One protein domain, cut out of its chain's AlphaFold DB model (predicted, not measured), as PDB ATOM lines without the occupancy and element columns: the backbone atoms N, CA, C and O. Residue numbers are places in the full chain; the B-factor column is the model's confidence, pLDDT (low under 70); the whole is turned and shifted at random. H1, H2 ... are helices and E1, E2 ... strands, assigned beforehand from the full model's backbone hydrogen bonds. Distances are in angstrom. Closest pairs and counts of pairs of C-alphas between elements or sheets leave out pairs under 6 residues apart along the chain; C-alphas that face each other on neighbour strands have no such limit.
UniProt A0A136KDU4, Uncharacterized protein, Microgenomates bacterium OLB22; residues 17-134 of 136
ATOM      1  N   MET A  17      65.327  73.834  81.719       97.50
ATOM      2  CA  MET A  17      64.776  72.629  82.343       97.50
ATOM      3  C   MET A  17      65.562  71.376  81.945       97.50
ATOM      4  O   MET A  17      65.882  70.572  82.809       97.50
ATOM      5  N   MET A  18      65.935  71.243  80.672       96.38
ATOM      6  CA  MET A  18      66.732  70.115  80.194       96.38
ATOM      7  C   MET A  18      68.141  70.135  80.793       96.38
ATOM      8  O   MET A  18      68.603  69.107  81.274       96.38
ATOM      9  N   VAL A  19      68.779  71.309  80.876       97.69
ATOM     10  CA  VAL A  19      70.065  71.464  81.585       97.69
ATOM     11  C   VAL A  19      69.948  71.018  83.044       97.69
ATOM     12  O   VAL A  19      70.798  70.280  83.528       97.69
ATOM     13  N   ARG A  20      68.880  71.420  83.746       98.12
ATOM     14  CA  ARG A  20      68.643  70.989  85.133       98.12
ATOM     15  C   ARG A  20      68.467  69.475  85.243       98.12
ATOM     16  O   ARG A  20      69.039  68.892  86.150       98.12
ATOM     17  N   GLN A  21      67.735  68.846  84.322       97.44
ATOM     18  CA  GLN A  21      67.573  67.388  84.300       97.44
ATOM     19  C   GLN A  21      68.904  66.664  84.070       97.44
ATOM     20  O   GLN A  21      69.204  65.691  84.754       97.44
ATOM     21  N   LEU A  22      69.739  67.169  83.157       97.81
ATOM     22  CA  LEU A  22      71.091  66.647  82.960       97.81
ATOM     23  C   LEU A  22      71.947  66.827  84.222       97.81
ATOM     24  O   LEU A  22      72.617  65.889  84.633       97.81
ATOM     25  N   ALA A  23      71.871  67.978  84.891       97.69
ATOM     26  CA  ALA A  23      72.662  68.267  86.090       97.69
ATOM     27  C   ALA A  23      72.309  67.388  87.307       97.69
ATOM     28  O   ALA A  23      73.111  67.280  88.234       97.69
ATOM     29  N   LEU A  24      71.134  66.746  87.325       97.12
ATOM     30  CA  LEU A  24      70.777  65.787  88.380       97.12
ATOM     31  C   LEU A  24      71.615  64.504  88.314       97.12
ATOM     32  O   LEU A  24      71.825  63.858  89.339       97.12
ATOM     33  N   ARG A  25      72.091  64.142  87.119       96.75
ATOM     34  CA  ARG A  25      72.733  62.848  86.839       96.75
ATOM     35  C   ARG A  25      74.156  62.965  86.293       96.75
ATOM     36  O   ARG A  25      74.949  62.061  86.507       96.75
ATOM     37  N   ILE A  26      74.481  64.079  85.643       98.31
ATOM     38  CA  ILE A  26      75.803  64.400  85.109       98.31
ATOM     39  C   ILE A  26      76.405  65.504  85.974       98.31
ATOM     40  O   ILE A  26      75.980  66.661  85.901       98.31
ATOM     41  N   LYS A  27      77.391  65.155  86.802       97.94
ATOM     42  CA  LYS A  27      77.995  66.093  87.759       97.94
ATOM     43  C   LYS A  27      79.444  66.429  87.388       97.94
ATOM     44  O   LYS A  27      80.179  65.534  86.975       97.94
ATOM     45  N   PRO A  28      79.893  67.681  87.575       98.19
ATOM     46  CA  PRO A  28      81.310  67.997  87.461       98.19
ATOM     47  C   PRO A  28      82.112  67.278  88.547       98.19
ATOM     48  O   PRO A  28      81.667  67.162  89.695       98.19
ATOM     49  N   VAL A  29      83.319  66.858  88.190       97.75
ATOM     50  CA  VAL A  29      84.331  66.368  89.124       97.75
ATOM     51  C   VAL A  29      85.605  67.187  88.996       97.75
ATOM     52  O   VAL A  29      85.897  67.755  87.944       97.75
ATOM     53  N   VAL A  30      86.332  67.291  90.104       96.38
ATOM     54  CA  VAL A  30      87.604  68.018  90.191       96.38
ATOM     55  C   VAL A  30      88.585  67.180  91.001       96.38
ATOM     56  O   VAL A  30      88.201  66.541  91.984       96.38
ATOM     57  N   ASP A  31      89.849  67.172  90.583       94.44
ATOM     58  CA  ASP A  31      90.935  66.552  91.337       94.44
ATOM     59  C   ASP A  31      91.416  67.481  92.463       94.44
ATOM     60  O   ASP A  31      91.822  68.617  92.221       94.44
ATOM     61  N   PHE A  32      91.362  66.992  93.704       95.19
ATOM     62  CA  PHE A  32      91.815  67.704  94.901       95.19
ATOM     63  C   PHE A  32      93.137  67.142  95.451       95.19
ATOM     64  O   PHE A  32      93.361  67.121  96.665       95.19
ATOM     65  N   GLY A  33      94.016  66.650  94.574       93.31
ATOM     66  CA  GLY A  33      95.342  66.158  94.929       93.31
ATOM     67  C   GLY A  33      95.258  64.887  95.769       93.31
ATOM     68  O   GLY A  33      94.778  63.856  95.309       93.31
ATOM     69  N   SER A  34      95.684  64.944  97.035       93.19
ATOM     70  CA  SER A  34      95.695  63.769  97.927       93.19
ATOM     71  C   SER A  34      94.309  63.167  98.183       93.19
ATOM     72  O   SER A  34      94.201  61.986  98.516       93.19
ATOM     73  N   ARG A  35      93.235  63.947  98.004       92.69
ATOM     74  CA  ARG A  35      91.851  63.459  98.118       92.69
ATOM     75  C   ARG A  35      91.365  62.736  96.851       92.69
ATOM     76  O   ARG A  35      90.392  61.981  96.916       92.69
ATOM     77  N   GLY A  36      92.056  62.937  95.729       94.25
ATOM     78  CA  GLY A  36      91.664  62.485  94.399       94.25
ATOM     79  C   GLY A  36      90.424  63.203  93.863       94.25
ATOM     80  O   GLY A  36      90.008  64.249  94.376       94.25
ATOM     81  N   LYS A  37      89.809  62.615  92.830       95.56
ATOM     82  CA  LYS A  37      88.608  63.160  92.188       95.56
ATOM     83  C   LYS A  37      87.410  63.156  93.141       95.56
ATOM     84  O   LYS A  37      87.023  62.121  93.692       95.56
ATOM     85  N   CYS A  38      86.811  64.326  93.317       97.50
ATOM     86  CA  CYS A  38      85.612  64.529  94.120       97.50
ATOM     87  C   CYS A  38      84.527  65.199  93.280       97.50
ATOM     88  O   CYS A  38      84.826  65.989  92.381       97.50
ATOM     89  N   TYR A  39      83.269  64.946  93.631       97.88
ATOM     90  CA  TYR A  39      82.206  65.875  93.263       97.88
ATOM     91  C   TYR A  39      82.417  67.202  94.007       97.88
ATOM     92  O   TYR A  39      83.104  67.265  95.034       97.88
ATOM     93  N   ILE A  40      81.815  68.274  93.503       97.81
ATOM     94  CA  ILE A  40      81.866  69.598  94.134       97.81
ATOM     95  C   ILE A  40      80.533  69.934  94.800       97.81
ATOM     96  O   ILE A  40      79.481  69.408  94.426       97.81
ATOM     97  N   LYS A  41      80.560  70.840  95.780       97.44
ATOM     98  CA  LYS A  41      79.330  71.403  96.346       97.44
ATOM     99  C   LYS A  41      78.507  72.110  95.257       97.44
ATOM    100  O   LYS A  41      79.098  72.666  94.329       97.44
ATOM    101  N   PRO A  42      77.164  72.130  95.368       96.44
ATOM    102  CA  PRO A  42      76.312  72.788  94.384       96.44
ATOM    103  C   PRO A  42      76.676  74.261  94.175       96.44
ATOM    104  O   PRO A  42      76.905  74.997  95.134       96.44
ATOM    105  N   VAL A  43      76.668  74.684  92.914       96.69
ATOM    106  CA  VAL A  43      76.859  76.073  92.475       96.69
ATOM    107  C   VAL A  43      75.749  76.461  91.493       96.69
ATOM    108  O   VAL A  43      75.024  75.595  90.997       96.69
ATOM    109  N   ASP A  44      75.602  77.754  91.190       97.00
ATOM    110  CA  ASP A  44      74.699  78.194  90.119       97.00
ATOM    111  C   ASP A  44      75.164  77.602  88.779       97.00
ATOM    112  O   ASP A  44      76.248  77.916  88.284       97.00
ATOM    113  N   LEU A  45      74.316  76.755  88.187       97.62
ATOM    114  CA  LEU A  45      74.621  76.017  86.962       97.62
ATOM    115  C   LEU A  45      74.958  76.919  85.767       97.62
ATOM    116  O   LEU A  45      75.674  76.483  84.876       97.62
ATOM    117  N   PHE A  46      74.409  78.131  85.712       96.50
ATOM    118  CA  PHE A  46      74.407  78.992  84.528       96.50
ATOM    119  C   PHE A  46      75.373  80.167  84.642       96.50
ATOM    120  O   PHE A  46      75.852  80.659  83.628       96.50
ATOM    121  N   ASN A  47      75.620  80.653  85.859       93.31
ATOM    122  CA  ASN A  47      76.274  81.943  86.065       93.31
ATOM    123  C   ASN A  47      77.622  81.853  86.785       93.31
ATOM    124  O   ASN A  47      78.365  82.839  86.782       93.31
ATOM    125  N   VAL A  48      77.947  80.714  87.403       93.44
ATOM    126  CA  VAL A  48      79.182  80.525  88.176       93.44
ATOM    127  C   VAL A  48      80.164  79.656  87.400       93.44
ATOM    128  O   VAL A  48      79.794  78.611  86.865       93.44
ATOM    129  N   ALA A  49      81.428  80.084  87.373       93.50
ATOM    130  CA  ALA A  49      82.519  79.220  86.952       93.50
ATOM    131  C   ALA A  49      82.739  78.147  88.011       93.50
ATOM    132  O   ALA A  49      83.250  78.442  89.090       93.50
ATOM    133  N   TYR A  50      82.361  76.908  87.719       92.88
ATOM    134  CA  TYR A  50      82.468  75.835  88.710       92.88
ATOM    135  C   TYR A  50      83.927  75.451  89.010       92.88
ATOM    136  O   TYR A  50      84.200  74.810  90.020       92.88
ATOM    137  N   THR A  51      84.860  75.853  88.144       91.56
ATOM    138  CA  THR A  51      86.304  75.655  88.303       91.56
ATOM    139  C   THR A  51      86.969  76.724  89.173       91.56
ATOM    140  O   THR A  51      88.117  76.550  89.579       91.56
ATOM    141  N   TRP A  52      86.290  77.834  89.483       92.12
ATOM    142  CA  TRP A  52      86.847  78.891  90.327       92.12
ATOM    143  C   TRP A  52      86.618  78.547  91.800       92.12
ATOM    144  O   TRP A  52      85.497  78.635  92.295       92.12
ATOM    145  N   ALA A  53      87.692  78.158  92.496       90.81
ATOM    146  CA  ALA A  53      87.679  77.770  93.911       90.81
ATOM    147  C   ALA A  53      86.594  76.721  94.271       90.81
ATOM    148  O   ALA A  53      85.771  76.960  95.162       90.81
ATOM    149  N   PRO A  54      86.569  75.551  93.600       95.38
ATOM    150  CA  PRO A  54      85.582  74.518  93.880       95.38
ATOM    151  C   PRO A  54      85.739  73.994  95.308       95.38
ATOM    152  O   PRO A  54      86.846  73.726  95.774       95.38
ATOM    153  N   ILE A  55      84.619  73.801  96.004       97.25
ATOM    154  CA  ILE A  55      84.613  73.196  97.339       97.25
ATOM    155  C   ILE A  55      84.289  71.708  97.179       97.25
ATOM    156  O   ILE A  55      83.225  71.390  96.640       97.25
ATOM    157  N   PRO A  56      85.141  70.787  97.659       97.31
ATOM    158  CA  PRO A  56      84.900  69.361  97.491       97.31
ATOM    159  C   PRO A  56      83.709  68.891  98.344       97.31
ATOM    160  O   PRO A  56      83.577  69.278  99.510       97.31
ATOM    161  N   ALA A  57      82.867  68.033  97.769       96.94
ATOM    162  CA  ALA A  57      81.768  67.336  98.437       96.94
ATOM    163  C   ALA A  57      82.205  65.901  98.802       96.94
ATOM    164  O   ALA A  57      83.221  65.729  99.487       96.94
ATOM    165  N   GLU A  58      81.466  64.875  98.384       96.81
ATOM    166  CA  GLU A  58      81.873  63.473  98.488       96.81
ATOM    167  C   GLU A  58      82.948  63.071  97.449       96.81
ATOM    168  O   GLU A  58      83.118  63.697  96.396       96.81
ATOM    169  N   LYS A  59      83.687  61.996  97.754       97.00
ATOM    170  CA  LYS A  59      84.637  61.388  96.814       97.00
ATOM    171  C   LYS A  59      83.860  60.779  95.647       97.00
ATOM    172  O   LYS A  59      82.838  60.130  95.867       97.00
ATOM    173  N   ALA A  60      84.339  60.989  94.427       95.88
ATOM    174  CA  ALA A  60      83.704  60.406  93.259       95.88
ATOM    175  C   ALA A  60      83.987  58.889  93.196       95.88
ATOM    176  O   ALA A  60      85.047  58.451  93.666       95.88
ATOM    177  N   PRO A  61      83.067  58.073  92.649       94.88
ATOM    178  CA  PRO A  61      83.341  56.665  92.388       94.88
ATOM    179  C   PRO A  61      84.456  56.513  91.342       94.88
ATOM    180  O   PRO A  61      84.916  57.482  90.734       94.88
ATOM    181  N   VAL A  62      84.905  55.277  91.131       93.50
ATOM    182  CA  VAL A  62      85.845  54.986  90.046       93.50
ATOM    183  C   VAL A  62      85.103  55.097  88.716       93.50
ATOM    184  O   VAL A  62      84.079  54.447  88.509       93.50
ATOM    185  N   PHE A  63      85.634  55.922  87.821       95.25
ATOM    186  CA  PHE A  63      85.099  56.108  86.479       95.25
ATOM    187  C   PHE A  63      85.959  55.425  85.428       95.25
ATOM    188  O   PHE A  63      87.167  55.257  85.608       95.25
ATOM    189  N   GLU A  64      85.338  55.143  84.291       96.69
ATOM    190  CA  GLU A  64      86.031  54.929  83.027       96.69
ATOM    191  C   GLU A  64      85.880  56.170  82.148       96.69
ATOM    192  O   GLU A  64      84.837  56.832  82.141       96.69
ATOM    193  N   VAL A  65      86.952  56.513  81.431       97.50
ATOM    194  CA  VAL A  65      86.919  57.591  80.439       97.50
ATOM    195  C   VAL A  65      86.073  57.116  79.267       97.50
ATOM    196  O   VAL A  65      86.399  56.102  78.657       97.50
ATOM    197  N   LEU A  66      85.015  57.858  78.945       97.62
ATOM    198  CA  LEU A  66      84.221  57.604  77.748       97.62
ATOM    199  C   LEU A  66      84.918  58.187  76.520       97.62
ATOM    200  O   LEU A  66      85.225  57.476  75.570       97.62
ATOM    201  N   CYS A  67      85.151  59.498  76.548       97.62
ATOM    202  CA  CYS A  67      85.805  60.250  75.489       97.62
ATOM    203  C   CYS A  67      86.148  61.666  75.969       97.62
ATOM    204  O   CYS A  67      85.672  62.117  77.015       97.62
ATOM    205  N   ASP A  68      86.934  62.365  75.157       98.12
ATOM    206  CA  ASP A  68      87.165  63.798  75.276       98.12
ATOM    207  C   ASP A  68      86.385  64.519  74.163       98.12
ATOM    208  O   ASP A  68      86.358  64.068  73.016       98.12
ATOM    209  N   ILE A  69      85.740  65.635  74.502       97.31
ATOM    210  CA  ILE A  69      85.032  66.514  73.565       97.31
ATOM    211  C   ILE A  69      85.571  67.939  73.679       97.31
ATOM    212  O   ILE A  69      86.034  68.359  74.739       97.31
ATOM    213  N   THR A  70      85.466  68.717  72.607       96.38
ATOM    214  CA  THR A  70      85.695  70.164  72.677       96.38
ATOM    215  C   THR A  70      84.422  70.855  73.154       96.38
ATOM    216  O   THR A  70      83.345  70.617  72.610       96.38
ATOM    217  N   THR A  71      84.544  71.726  74.152       97.31
ATOM    218  CA  THR A  71      83.456  72.591  74.619       97.31
ATOM    219  C   THR A  71      83.852  74.053  74.533       97.31
ATOM    220  O   THR A  71      85.013  74.414  74.708       97.31
ATOM    221  N   TYR A  72      82.863  74.902  74.296       96.50
ATOM    222  CA  TYR A  72      82.995  76.346  74.189       96.50
ATOM    223  C   TYR A  72      82.310  77.044  75.365       96.50
ATOM    224  O   TYR A  72      81.293  76.574  75.879       96.50
ATOM    225  N   HIS A  73      82.863  78.176  75.792       95.50
ATOM    226  CA  HIS A  73      82.422  78.914  76.974       95.50
ATOM    227  C   HIS A  73      82.420  80.407  76.695       95.50
ATOM    228  O   HIS A  73      83.429  80.958  76.256       95.50
ATOM    229  N   SER A  74      81.296  81.059  76.959       93.00
ATOM    230  CA  SER A  74      81.188  82.506  76.824       93.00
ATOM    231  C   SER A  74      82.098  83.213  77.835       93.00
ATOM    232  O   SER A  74      82.296  82.743  78.960       93.00
ATOM    233  N   TYR A  75      82.655  84.364  77.458       86.56
ATOM    234  CA  TYR A  75      83.414  85.203  78.383       86.56
ATOM    235  C   TYR A  75      82.963  86.665  78.345       86.56
ATOM    236  O   TYR A  75      82.518  87.182  77.327       86.56
ATOM    237  N   GLY A  76      83.116  87.355  79.481       78.56
ATOM    238  CA  GLY A  76      82.970  88.816  79.559       78.56
ATOM    239  C   GLY A  76      84.269  89.571  79.253       78.56
ATOM    240  O   GLY A  76      84.226  90.730  78.857       78.56
ATOM    241  N   ALA A  77      85.423  88.911  79.411       85.75
ATOM    242  CA  ALA A  77      86.722  89.408  78.963       85.75
ATOM    243  C   ALA A  77      87.626  88.234  78.532       85.75
ATOM    244  O   ALA A  77      87.578  87.190  79.189       85.75
ATOM    245  N   PRO A  78      88.497  88.405  77.517       85.06
ATOM    246  CA  PRO A  78      89.304  87.310  76.957       85.06
ATOM    247  C   PRO A  78      90.301  86.657  77.927       85.06
ATOM    248  O   PRO A  78      90.839  85.593  77.664       85.06
ATOM    249  N   VAL A  79      90.595  87.301  79.058       86.12
ATOM    250  CA  VAL A  79      91.500  86.755  80.083       86.12
ATOM    251  C   VAL A  79      90.788  85.847  81.088       86.12
ATOM    252  O   VAL A  79      91.443  85.140  81.850       86.12
ATOM    253  N   PHE A  80      89.451  85.857  81.121       88.06
ATOM    254  CA  PHE A  80      88.671  85.122  82.113       88.06
ATOM    255  C   PHE A  80      88.025  83.880  81.507       88.06
ATOM    256  O   PHE A  80      86.953  83.939  80.904       88.06
ATOM    257  N   PHE A  81      88.651  82.726  81.729       90.69
ATOM    258  CA  PHE A  81      88.031  81.436  81.457       90.69
ATOM    259  C   PHE A  81      86.999  81.106  82.542       90.69
ATOM    260  O   PHE A  81      87.364  80.783  83.674       90.69
ATOM    261  N   LYS A  82      85.710  81.233  82.200       91.38
ATOM    262  CA  LYS A  82      84.582  81.148  83.138       91.38
ATOM    263  C   LYS A  82      83.576  80.053  82.726       91.38
ATOM    264  O   LYS A  82      82.437  80.379  82.395       91.38
ATOM    265  N   PRO A  83      83.960  78.766  82.730       94.50
ATOM    266  CA  PRO A  83      83.072  77.704  82.276       94.50
ATOM    267  C   PRO A  83      81.934  77.460  83.270       94.50
ATOM    268  O   PRO A  83      82.169  77.131  84.435       94.50
ATOM    269  N   SER A  84      80.691  77.568  82.809       97.12
ATOM    270  CA  SER A  84      79.527  77.142  83.591       97.12
ATOM    271  C   SER A  84      79.189  75.668  83.345       97.12
ATOM    272  O   SER A  84      79.457  75.114  82.277       97.12
ATOM    273  N   ILE A  85      78.546  75.023  84.323       98.19
ATOM    274  CA  ILE A  85      78.058  73.640  84.174       98.19
ATOM    275  C   ILE A  85      77.040  73.561  83.027       98.19
ATOM    276  O   ILE A  85      77.047  72.610  82.249       98.19
ATOM    277  N   ALA A  86      76.180  74.570  82.890       98.25
ATOM    278  CA  ALA A  86      75.153  74.623  81.860       98.25
ATOM    279  C   ALA A  86      75.732  74.607  80.442       98.25
ATOM    280  O   ALA A  86      75.189  73.913  79.584       98.25
ATOM    281  N   GLU A  87      76.823  75.337  80.200       98.06
ATOM    282  CA  GLU A  87      77.489  75.351  78.894       98.06
ATOM    283  C   GLU A  87      78.063  73.979  78.547       98.06
ATOM    284  O   GLU A  87      77.883  73.525  77.418       98.06
ATOM    285  N   VAL A  88      78.686  73.287  79.507       98.12
ATOM    286  CA  VAL A  88      79.186  71.920  79.285       98.12
ATOM    287  C   VAL A  88      78.037  70.981  78.940       98.12
ATOM    288  O   VAL A  88      78.052  70.329  77.900       98.12
ATOM    289  N   LEU A  89      76.999  70.944  79.782       98.38
ATOM    290  CA  LEU A  89      75.865  70.033  79.608       98.38
ATOM    291  C   LEU A  89      75.117  70.265  78.290       98.38
ATOM    292  O   LEU A  89      74.622  69.312  77.691       98.38
ATOM    293  N   ALA A  90      75.042  71.513  77.821       97.94
ATOM    294  CA  ALA A  90      74.424  71.848  76.541       97.94
ATOM    295  C   ALA A  90      75.183  71.270  75.333       97.94
ATOM    296  O   ALA A  90      74.580  71.063  74.280       97.94
ATOM    297  N   GLN A  91      76.481  71.000  75.495       98.19
ATOM    298  CA  GLN A  91      77.386  70.540  74.443       98.19
ATOM    299  C   GLN A  91      77.657  69.036  74.482       98.19
ATOM    300  O   GLN A  91      78.237  68.514  73.536       98.19
ATOM    301  N   ILE A  92      77.198  68.319  75.516       98.12
ATOM    302  CA  ILE A  92      77.282  66.853  75.541       98.12
ATOM    303  C   ILE A  92      76.436  66.282  74.382       98.12
ATOM    304  O   ILE A  92      75.216  66.537  74.351       98.12
ATOM    305  N   PRO A  93      77.052  65.509  73.461       96.81
ATOM    306  CA  PRO A  93      76.366  64.846  72.352       96.81
ATOM    307  C   PRO A  93      75.213  63.965  72.828       96.81
ATOM    308  O   PRO A  93      75.289  63.346  73.891       96.81
ATOM    309  N   ALA A  94      74.122  63.932  72.063       95.19
ATOM    310  CA  ALA A  94      72.889  63.264  72.477       95.19
ATOM    311  C   ALA A  94      73.100  61.763  72.732       95.19
ATOM    312  O   ALA A  94      72.567  61.237  73.703       95.19
ATOM    313  N   GLU A  95      73.943  61.123  71.925       95.81
ATOM    314  CA  GLU A  95      74.344  59.720  72.026       95.81
ATOM    315  C   GLU A  95      75.066  59.370  73.336       95.81
ATOM    316  O   GLU A  95      75.003  58.230  73.787       95.81
ATOM    317  N   TYR A  96      75.715  60.342  73.985       97.12
ATOM    318  CA  TYR A  96      76.414  60.123  75.255       97.12
ATOM    319  C   TYR A  96      75.569  60.488  76.461       97.12
ATOM    320  O   TYR A  96      75.890  60.090  77.581       97.12
ATOM    321  N   ARG A  97      74.484  61.247  76.257       94.12
ATOM    322  CA  ARG A  97      73.698  61.773  77.366       94.12
ATOM    323  C   ARG A  97      73.240  60.655  78.270       94.12
ATOM    324  O   ARG A  97      73.333  60.867  79.460       94.12
ATOM    325  N   ASP A  98      72.793  59.506  77.788       94.56
ATOM    326  CA  ASP A  98      72.199  58.486  78.665       94.56
ATOM    327  C   ASP A  98      73.218  57.662  79.464       94.56
ATOM    328  O   ASP A  98      72.851  57.062  80.471       94.56
ATOM    329  N   VAL A  99      74.496  57.687  79.078       96.38
ATOM    330  CA  VAL A  99      75.555  56.896  79.729       96.38
ATOM    331  C   VAL A  99      76.501  57.736  80.583       96.38
ATOM    332  O   VAL A  99      77.040  57.240  81.569       96.38
ATOM    333  N   VAL A 100      76.699  59.011  80.240       98.19
ATOM    334  CA  VAL A 100      77.608  59.896  80.978       98.19
ATOM    335  C   VAL A 100      77.072  60.169  82.380       98.19
ATOM    336  O   VAL A 100      75.895  60.475  82.566       98.19
ATOM    337  N   VAL A 101      77.971  60.110  83.364       97.94
ATOM    338  CA  VAL A 101      77.664  60.348  84.787       97.94
ATOM    339  C   VAL A 101      78.480  61.486  85.394       97.94
ATOM    340  O   VAL A 101      78.082  62.088  86.394       97.94
ATOM    341  N   ALA A 102      79.624  61.810  84.797       98.38
ATOM    342  CA  ALA A 102      80.476  62.890  85.262       98.38
ATOM    343  C   ALA A 102      81.274  63.513  84.120       98.38
ATOM    344  O   ALA A 102      81.404  62.933  83.040       98.38
ATOM    345  N   PHE A 103      81.823  64.696  84.377       98.50
ATOM    346  CA  PHE A 103      82.755  65.355  83.471       98.50
ATOM    347  C   PHE A 103      83.806  66.160  84.231       98.50
ATOM    348  O   PHE A 103      83.563  66.610  85.353       98.50
ATOM    349  N   GLU A 104      84.942  66.402  83.591       97.06
ATOM    350  CA  GLU A 104      85.911  67.410  84.017       97.06
ATOM    351  C   GLU A 104      86.386  68.237  82.828       97.06
ATOM    352  O   GLU A 104      86.363  67.764  81.694       97.06
ATOM    353  N   ILE A 105      86.796  69.476  83.090       95.06
ATOM    354  CA  ILE A 105      87.384  70.347  82.075       95.06
ATOM    355  C   ILE A 105      88.882  70.402  82.315       95.06
ATOM    356  O   ILE A 105      89.314  70.726  83.424       95.06
ATOM    357  N   ASP A 106      89.642  70.174  81.252       90.00
ATOM    358  CA  ASP A 106      91.026  70.599  81.159       90.00
ATOM    359  C   ASP A 106      91.055  72.021  80.568       90.00
ATOM    360  O   ASP A 106      90.681  72.222  79.402       90.00
ATOM    361  N   PRO A 107      91.385  73.051  81.370       81.19
ATOM    362  CA  PRO A 107      91.431  74.414  80.873       81.19
ATOM    363  C   PRO A 107      92.524  74.538  79.801       81.19
ATOM    364  O   PRO A 107      93.574  73.914  79.916       81.19
ATOM    365  N   PRO A 108      92.359  75.421  78.803       77.25
ATOM    366  CA  PRO A 108      93.275  75.499  77.659       77.25
ATOM    367  C   PRO A 108      94.723  75.883  78.021       77.25
ATOM    368  O   PRO A 108      95.609  75.828  77.167       77.25
ATOM    369  N   GLY A 109      94.990  76.307  79.264       74.19
ATOM    370  CA  GLY A 109      96.307  76.695  79.792       74.19
ATOM    371  C   GLY A 109      96.868  78.001  79.212       74.19
ATOM    372  O   GLY A 109      97.528  78.763  79.912       74.19
ATOM    373  N   SER A 110      96.572  78.291  77.945       76.12
ATOM    374  CA  SER A 110      96.948  79.487  77.203       76.12
ATOM    375  C   SER A 110      95.896  79.790  76.138       76.12
ATOM    376  O   SER A 110      95.334  78.878  75.536       76.12
ATOM    377  N   ILE A 111      95.691  81.077  75.845       72.62
ATOM    378  CA  ILE A 111      94.815  81.531  74.751       72.62
ATOM    379  C   ILE A 111      95.271  80.963  73.397       72.62
ATOM    380  O   ILE A 111      94.449  80.686  72.538       72.62
ATOM    381  N   ARG A 112      96.576  80.712  73.215       74.88
ATOM    382  CA  ARG A 112      97.127  80.155  71.963       74.88
ATOM    383  C   ARG A 112      96.688  78.721  71.665       74.88
ATOM    384  O   ARG A 112      96.891  78.256  70.553       74.88
ATOM    385  N   ASN A 113      96.142  78.026  72.660       79.56
ATOM    386  CA  ASN A 113      95.640  76.664  72.510       79.56
ATOM    387  C   ASN A 113      94.131  76.641  72.217       79.56
ATOM    388  O   ASN A 113      93.519  75.575  72.250       79.56
ATOM    389  N   MET A 114      93.515  77.808  72.003       85.69
ATOM    390  CA  MET A 114      92.087  77.929  71.745       85.69
ATOM    391  C   MET A 114      91.777  77.923  70.244       85.69
ATOM    392  O   MET A 114      92.625  78.231  69.411       85.69
ATOM    393  N   ASP A 115      90.533  77.592  69.907       90.44
ATOM    394  CA  ASP A 115      89.972  77.771  68.570       90.44
ATOM    395  C   ASP A 115      89.889  79.272  68.241       90.44
ATOM    396  O   ASP A 115      89.080  80.000  68.823       90.44
ATOM    397  N   ASP A 116      90.728  79.736  67.308       90.62
ATOM    398  CA  ASP A 116      90.820  81.144  66.904       90.62
ATOM    399  C   ASP A 116      89.473  81.722  66.457       90.62
ATOM    400  O   ASP A 116      89.159  82.880  66.741       90.62
ATOM    401  N   ALA A 117      88.657  80.933  65.753       91.75
ATOM    402  CA  ALA A 117      87.367  81.409  65.275       91.75
ATOM    403  C   ALA A 117      86.384  81.577  66.439       91.75
ATOM    404  O   ALA A 117      85.684  82.587  66.493       91.75
ATOM    405  N   ALA A 118      86.373  80.637  67.387       92.25
ATOM    406  CA  ALA A 118      85.556  80.754  68.593       92.25
ATOM    407  C   ALA A 118      86.002  81.935  69.464       92.25
ATOM    408  O   ALA A 118      85.169  82.699  69.955       92.25
ATOM    409  N   PHE A 119      87.315  82.125  69.598       91.19
ATOM    410  CA  PHE A 119      87.897  83.217  70.369       91.19
ATOM    411  C   PHE A 119      87.530  84.586  69.800       91.19
ATOM    412  O   PHE A 119      87.066  85.457  70.534       91.19
ATOM    413  N   LEU A 120      87.645  84.767  68.482       90.62
ATOM    414  CA  LEU A 120      87.225  86.003  67.813       90.62
ATOM    415  C   LEU A 120      85.724  86.292  67.969       90.62
ATOM    416  O   LEU A 120      85.326  87.456  67.937       90.62
ATOM    417  N   ASP A 121      84.915  85.255  68.187       91.62
ATOM    418  CA  ASP A 121      83.473  85.357  68.407       91.62
ATOM    419  C   ASP A 121      83.086  85.503  69.897       91.62
ATOM    420  O   ASP A 121      81.897  85.569  70.217       91.62
ATOM    421  N   GLY A 122      84.055  85.589  70.817       91.44
ATOM    422  CA  GLY A 122      83.794  85.805  72.245       91.44
ATOM    423  C   GLY A 122      83.700  84.532  73.093       91.44
ATOM    424  O   GLY A 122      83.060  84.551  74.151       91.44
ATOM    425  N   TYR A 123      84.308  83.431  72.642       94.38
ATOM    426  CA  TYR A 123      84.258  82.134  73.318       94.38
ATOM    427  C   TYR A 123      85.648  81.556  73.587       94.38
ATOM    428  O   TYR A 123      86.550  81.628  72.763       94.38
ATOM    429  N   HIS A 124      85.811  80.899  74.729       94.00
ATOM    430  CA  HIS A 124      86.966  80.050  75.000       94.00
ATOM    431  C   HIS A 124      86.636  78.600  74.672       94.00
ATOM    432  O   HIS A 124      85.614  78.098  75.139       94.00
ATOM    433  N   SER A 125      87.507  77.911  73.936       94.56
ATOM    434  CA  SER A 125      87.442  76.455  73.797       94.56
ATOM    435  C   SER A 125      88.230  75.764  74.912       94.56
ATOM    436  O   SER A 125      89.265  76.262  75.356       94.56
ATOM    437  N   ALA A 126      87.761  74.597  75.340       94.88
ATOM    438  CA  ALA A 126      88.430  73.729  76.300       94.88
ATOM    439  C   ALA A 126      88.176  72.257  75.963       94.88
ATOM    440  O   ALA A 126      87.220  71.928  75.253       94.88
ATOM    441  N   THR A 127      89.015  71.374  76.496       96.06
ATOM    442  CA  THR A 127      88.773  69.932  76.432       96.06
ATOM    443  C   THR A 127      87.924  69.535  77.631       96.06
ATOM    444  O   THR A 127      88.318  69.748  78.775       96.06
ATOM    445  N   THR A 128      86.759  68.945  77.381       98.00
ATOM    446  CA  THR A 128      85.930  68.321  78.413       98.00
ATOM    447  C   THR A 128      86.044  66.811  78.296       98.00
ATOM    448  O   THR A 128      85.688  66.232  77.272       98.00
ATOM    449  N   ARG A 129      86.477  66.165  79.372       98.25
ATOM    450  CA  ARG A 129      86.491  64.710  79.493       98.25
ATOM    451  C   ARG A 129      85.174  64.218  80.066       98.25
ATOM    452  O   ARG A 129      84.727  64.717  81.099       98.25
ATOM    453  N   LEU A 130      84.571  63.230  79.413       98.56
ATOM    454  CA  LEU A 130      83.324  62.596  79.831       98.56
ATOM    455  C   LEU A 130      83.593  61.229  80.458       98.56
ATOM    456  O   LEU A 130      84.459  60.476  80.008       98.56
ATOM    457  N   TYR A 131      82.813  60.901  81.483       98.25
ATOM    458  CA  TYR A 131      82.976  59.686  82.272       98.25
ATOM    459  C   TYR A 131      81.709  58.844  82.314       98.25
ATOM    460  O   TYR A 131      80.604  59.378  82.442       98.25
ATOM    461  N   VAL A 132      81.902  57.527  82.313       97.69
ATOM    462  CA  VAL A 132      80.892  56.520  82.665       97.69
ATOM    463  C   VAL A 132      81.280  55.842  83.980       97.69
ATOM    464  O   VAL A 132      82.431  55.921  84.423       97.69
ATOM    465  N   LEU A 133      80.320  55.191  84.636       94.38
ATOM    466  CA  LEU A 133      80.641  54.323  85.768       94.38
ATOM    467  C   LEU A 133      81.472  53.144  85.273       94.38
ATOM    468  O   LEU A 133      81.138  52.535  84.257       94.38
ATOM    469  N   LYS A 134      82.534  52.824  86.010       88.94
ATOM    470  CA  LYS A 134      83.287  51.603  85.763       88.94
ATOM    471  C   LYS A 134      82.374  50.401  86.002       88.94
ATOM    472  O   LYS A 134      81.769  50.308  87.070       88.94
TER     473      LYS A 134
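This is residues 17 to 134 of the 136 residues of an uncharacterized protein of Microgenomates bacterium OLB22 (UniProt A0A136KDU4). One strongly twisted sheet of six strands makes the core: the long antiparallel pair E4 and E6 at one edge, E5 beside E6, and the short strands E1, E2 and E3 at the other edge. H2 packs on this sheet, H1 packs on H2, and H4 sits at one end of the long pair. The printed part has 118 residues, with four named helices and six named strands in the order H1 E1 E2 E3 E4 H2 H3 E5 H4 E6, a mixed class of helices and strands. The mixed sheet runs E3 E2 E1 E5 E6 E4. The whole is compact, with a radius of gyration of the C-alphas of 13.8 A and spans of 38 by 33 by 25 A.

Find C-alpha 17 at (64.776, 72.629, 82.343); from there H1 runs through residues 17 to 25, 13.4 A. Next come E1, residues 27 to 31, E2, residues 37 to 40, and E3, residues 56 to 59. Look at C-alpha 63 at (85.099, 56.108, 86.479), where E4 begins; it runs 28.4 A to residue 74 and bends by 76 degrees at residue 66. H2 holds residues 85 to 91, H3 residues 94 to 97, E5 residues 102 to 106 and H4 residues 116 to 120. E6, residues 123 to 133, runs 30.7 A to C-alpha 133 at (80.641, 54.323, 85.768).

Begin with E6 and edge strand E4, antiparallel at 159 degrees, with N 69 and O 128 2.8 A apart. E5 and E6 are antiparallel, with N 104 and O 129 at 3.0 A. E1 and E5 are parallel, with N 29 and O 103 at 2.9 A. E1, E2 and E3 form a meander, each strand the antiparallel neighbour of the one before; look for N 38 and O 30 at 2.9 A, and N 57 and O 39 at 2.9 A. E4, H2, H3 and E5 make a split strand-helix-strand unit, with E6 between its two strands and a right-handed crossover. H2 is on the sheet, its Val 88 closest to E4 at Thr 71, C-alphas 6.4 A apart. H1 is not on the sheet but touches H2, about perpendicular at 75 degrees, closest at the C-alphas of Val 19 and Ala 86, 6.0 A. H3 only grazes the sheet with residues 96 to 97. H4 is on the sheet, its closest C-alphas to E6 being those of Ala 118 and His 124, 6.6 A. Every O i to N i+4 pair is within hydrogen-bond range in H2 and H4, 4 of 5 in H1, and H3 is too short for one.

The C-alphas of Leu 120 and Lys 134, the two farthest apart, are 39.0 A apart. The printed part has no cut. The link from E2 to E3, 15 residues, is long. The mean pLDDT of the printed part is 93.9, and no printed residue is under 70.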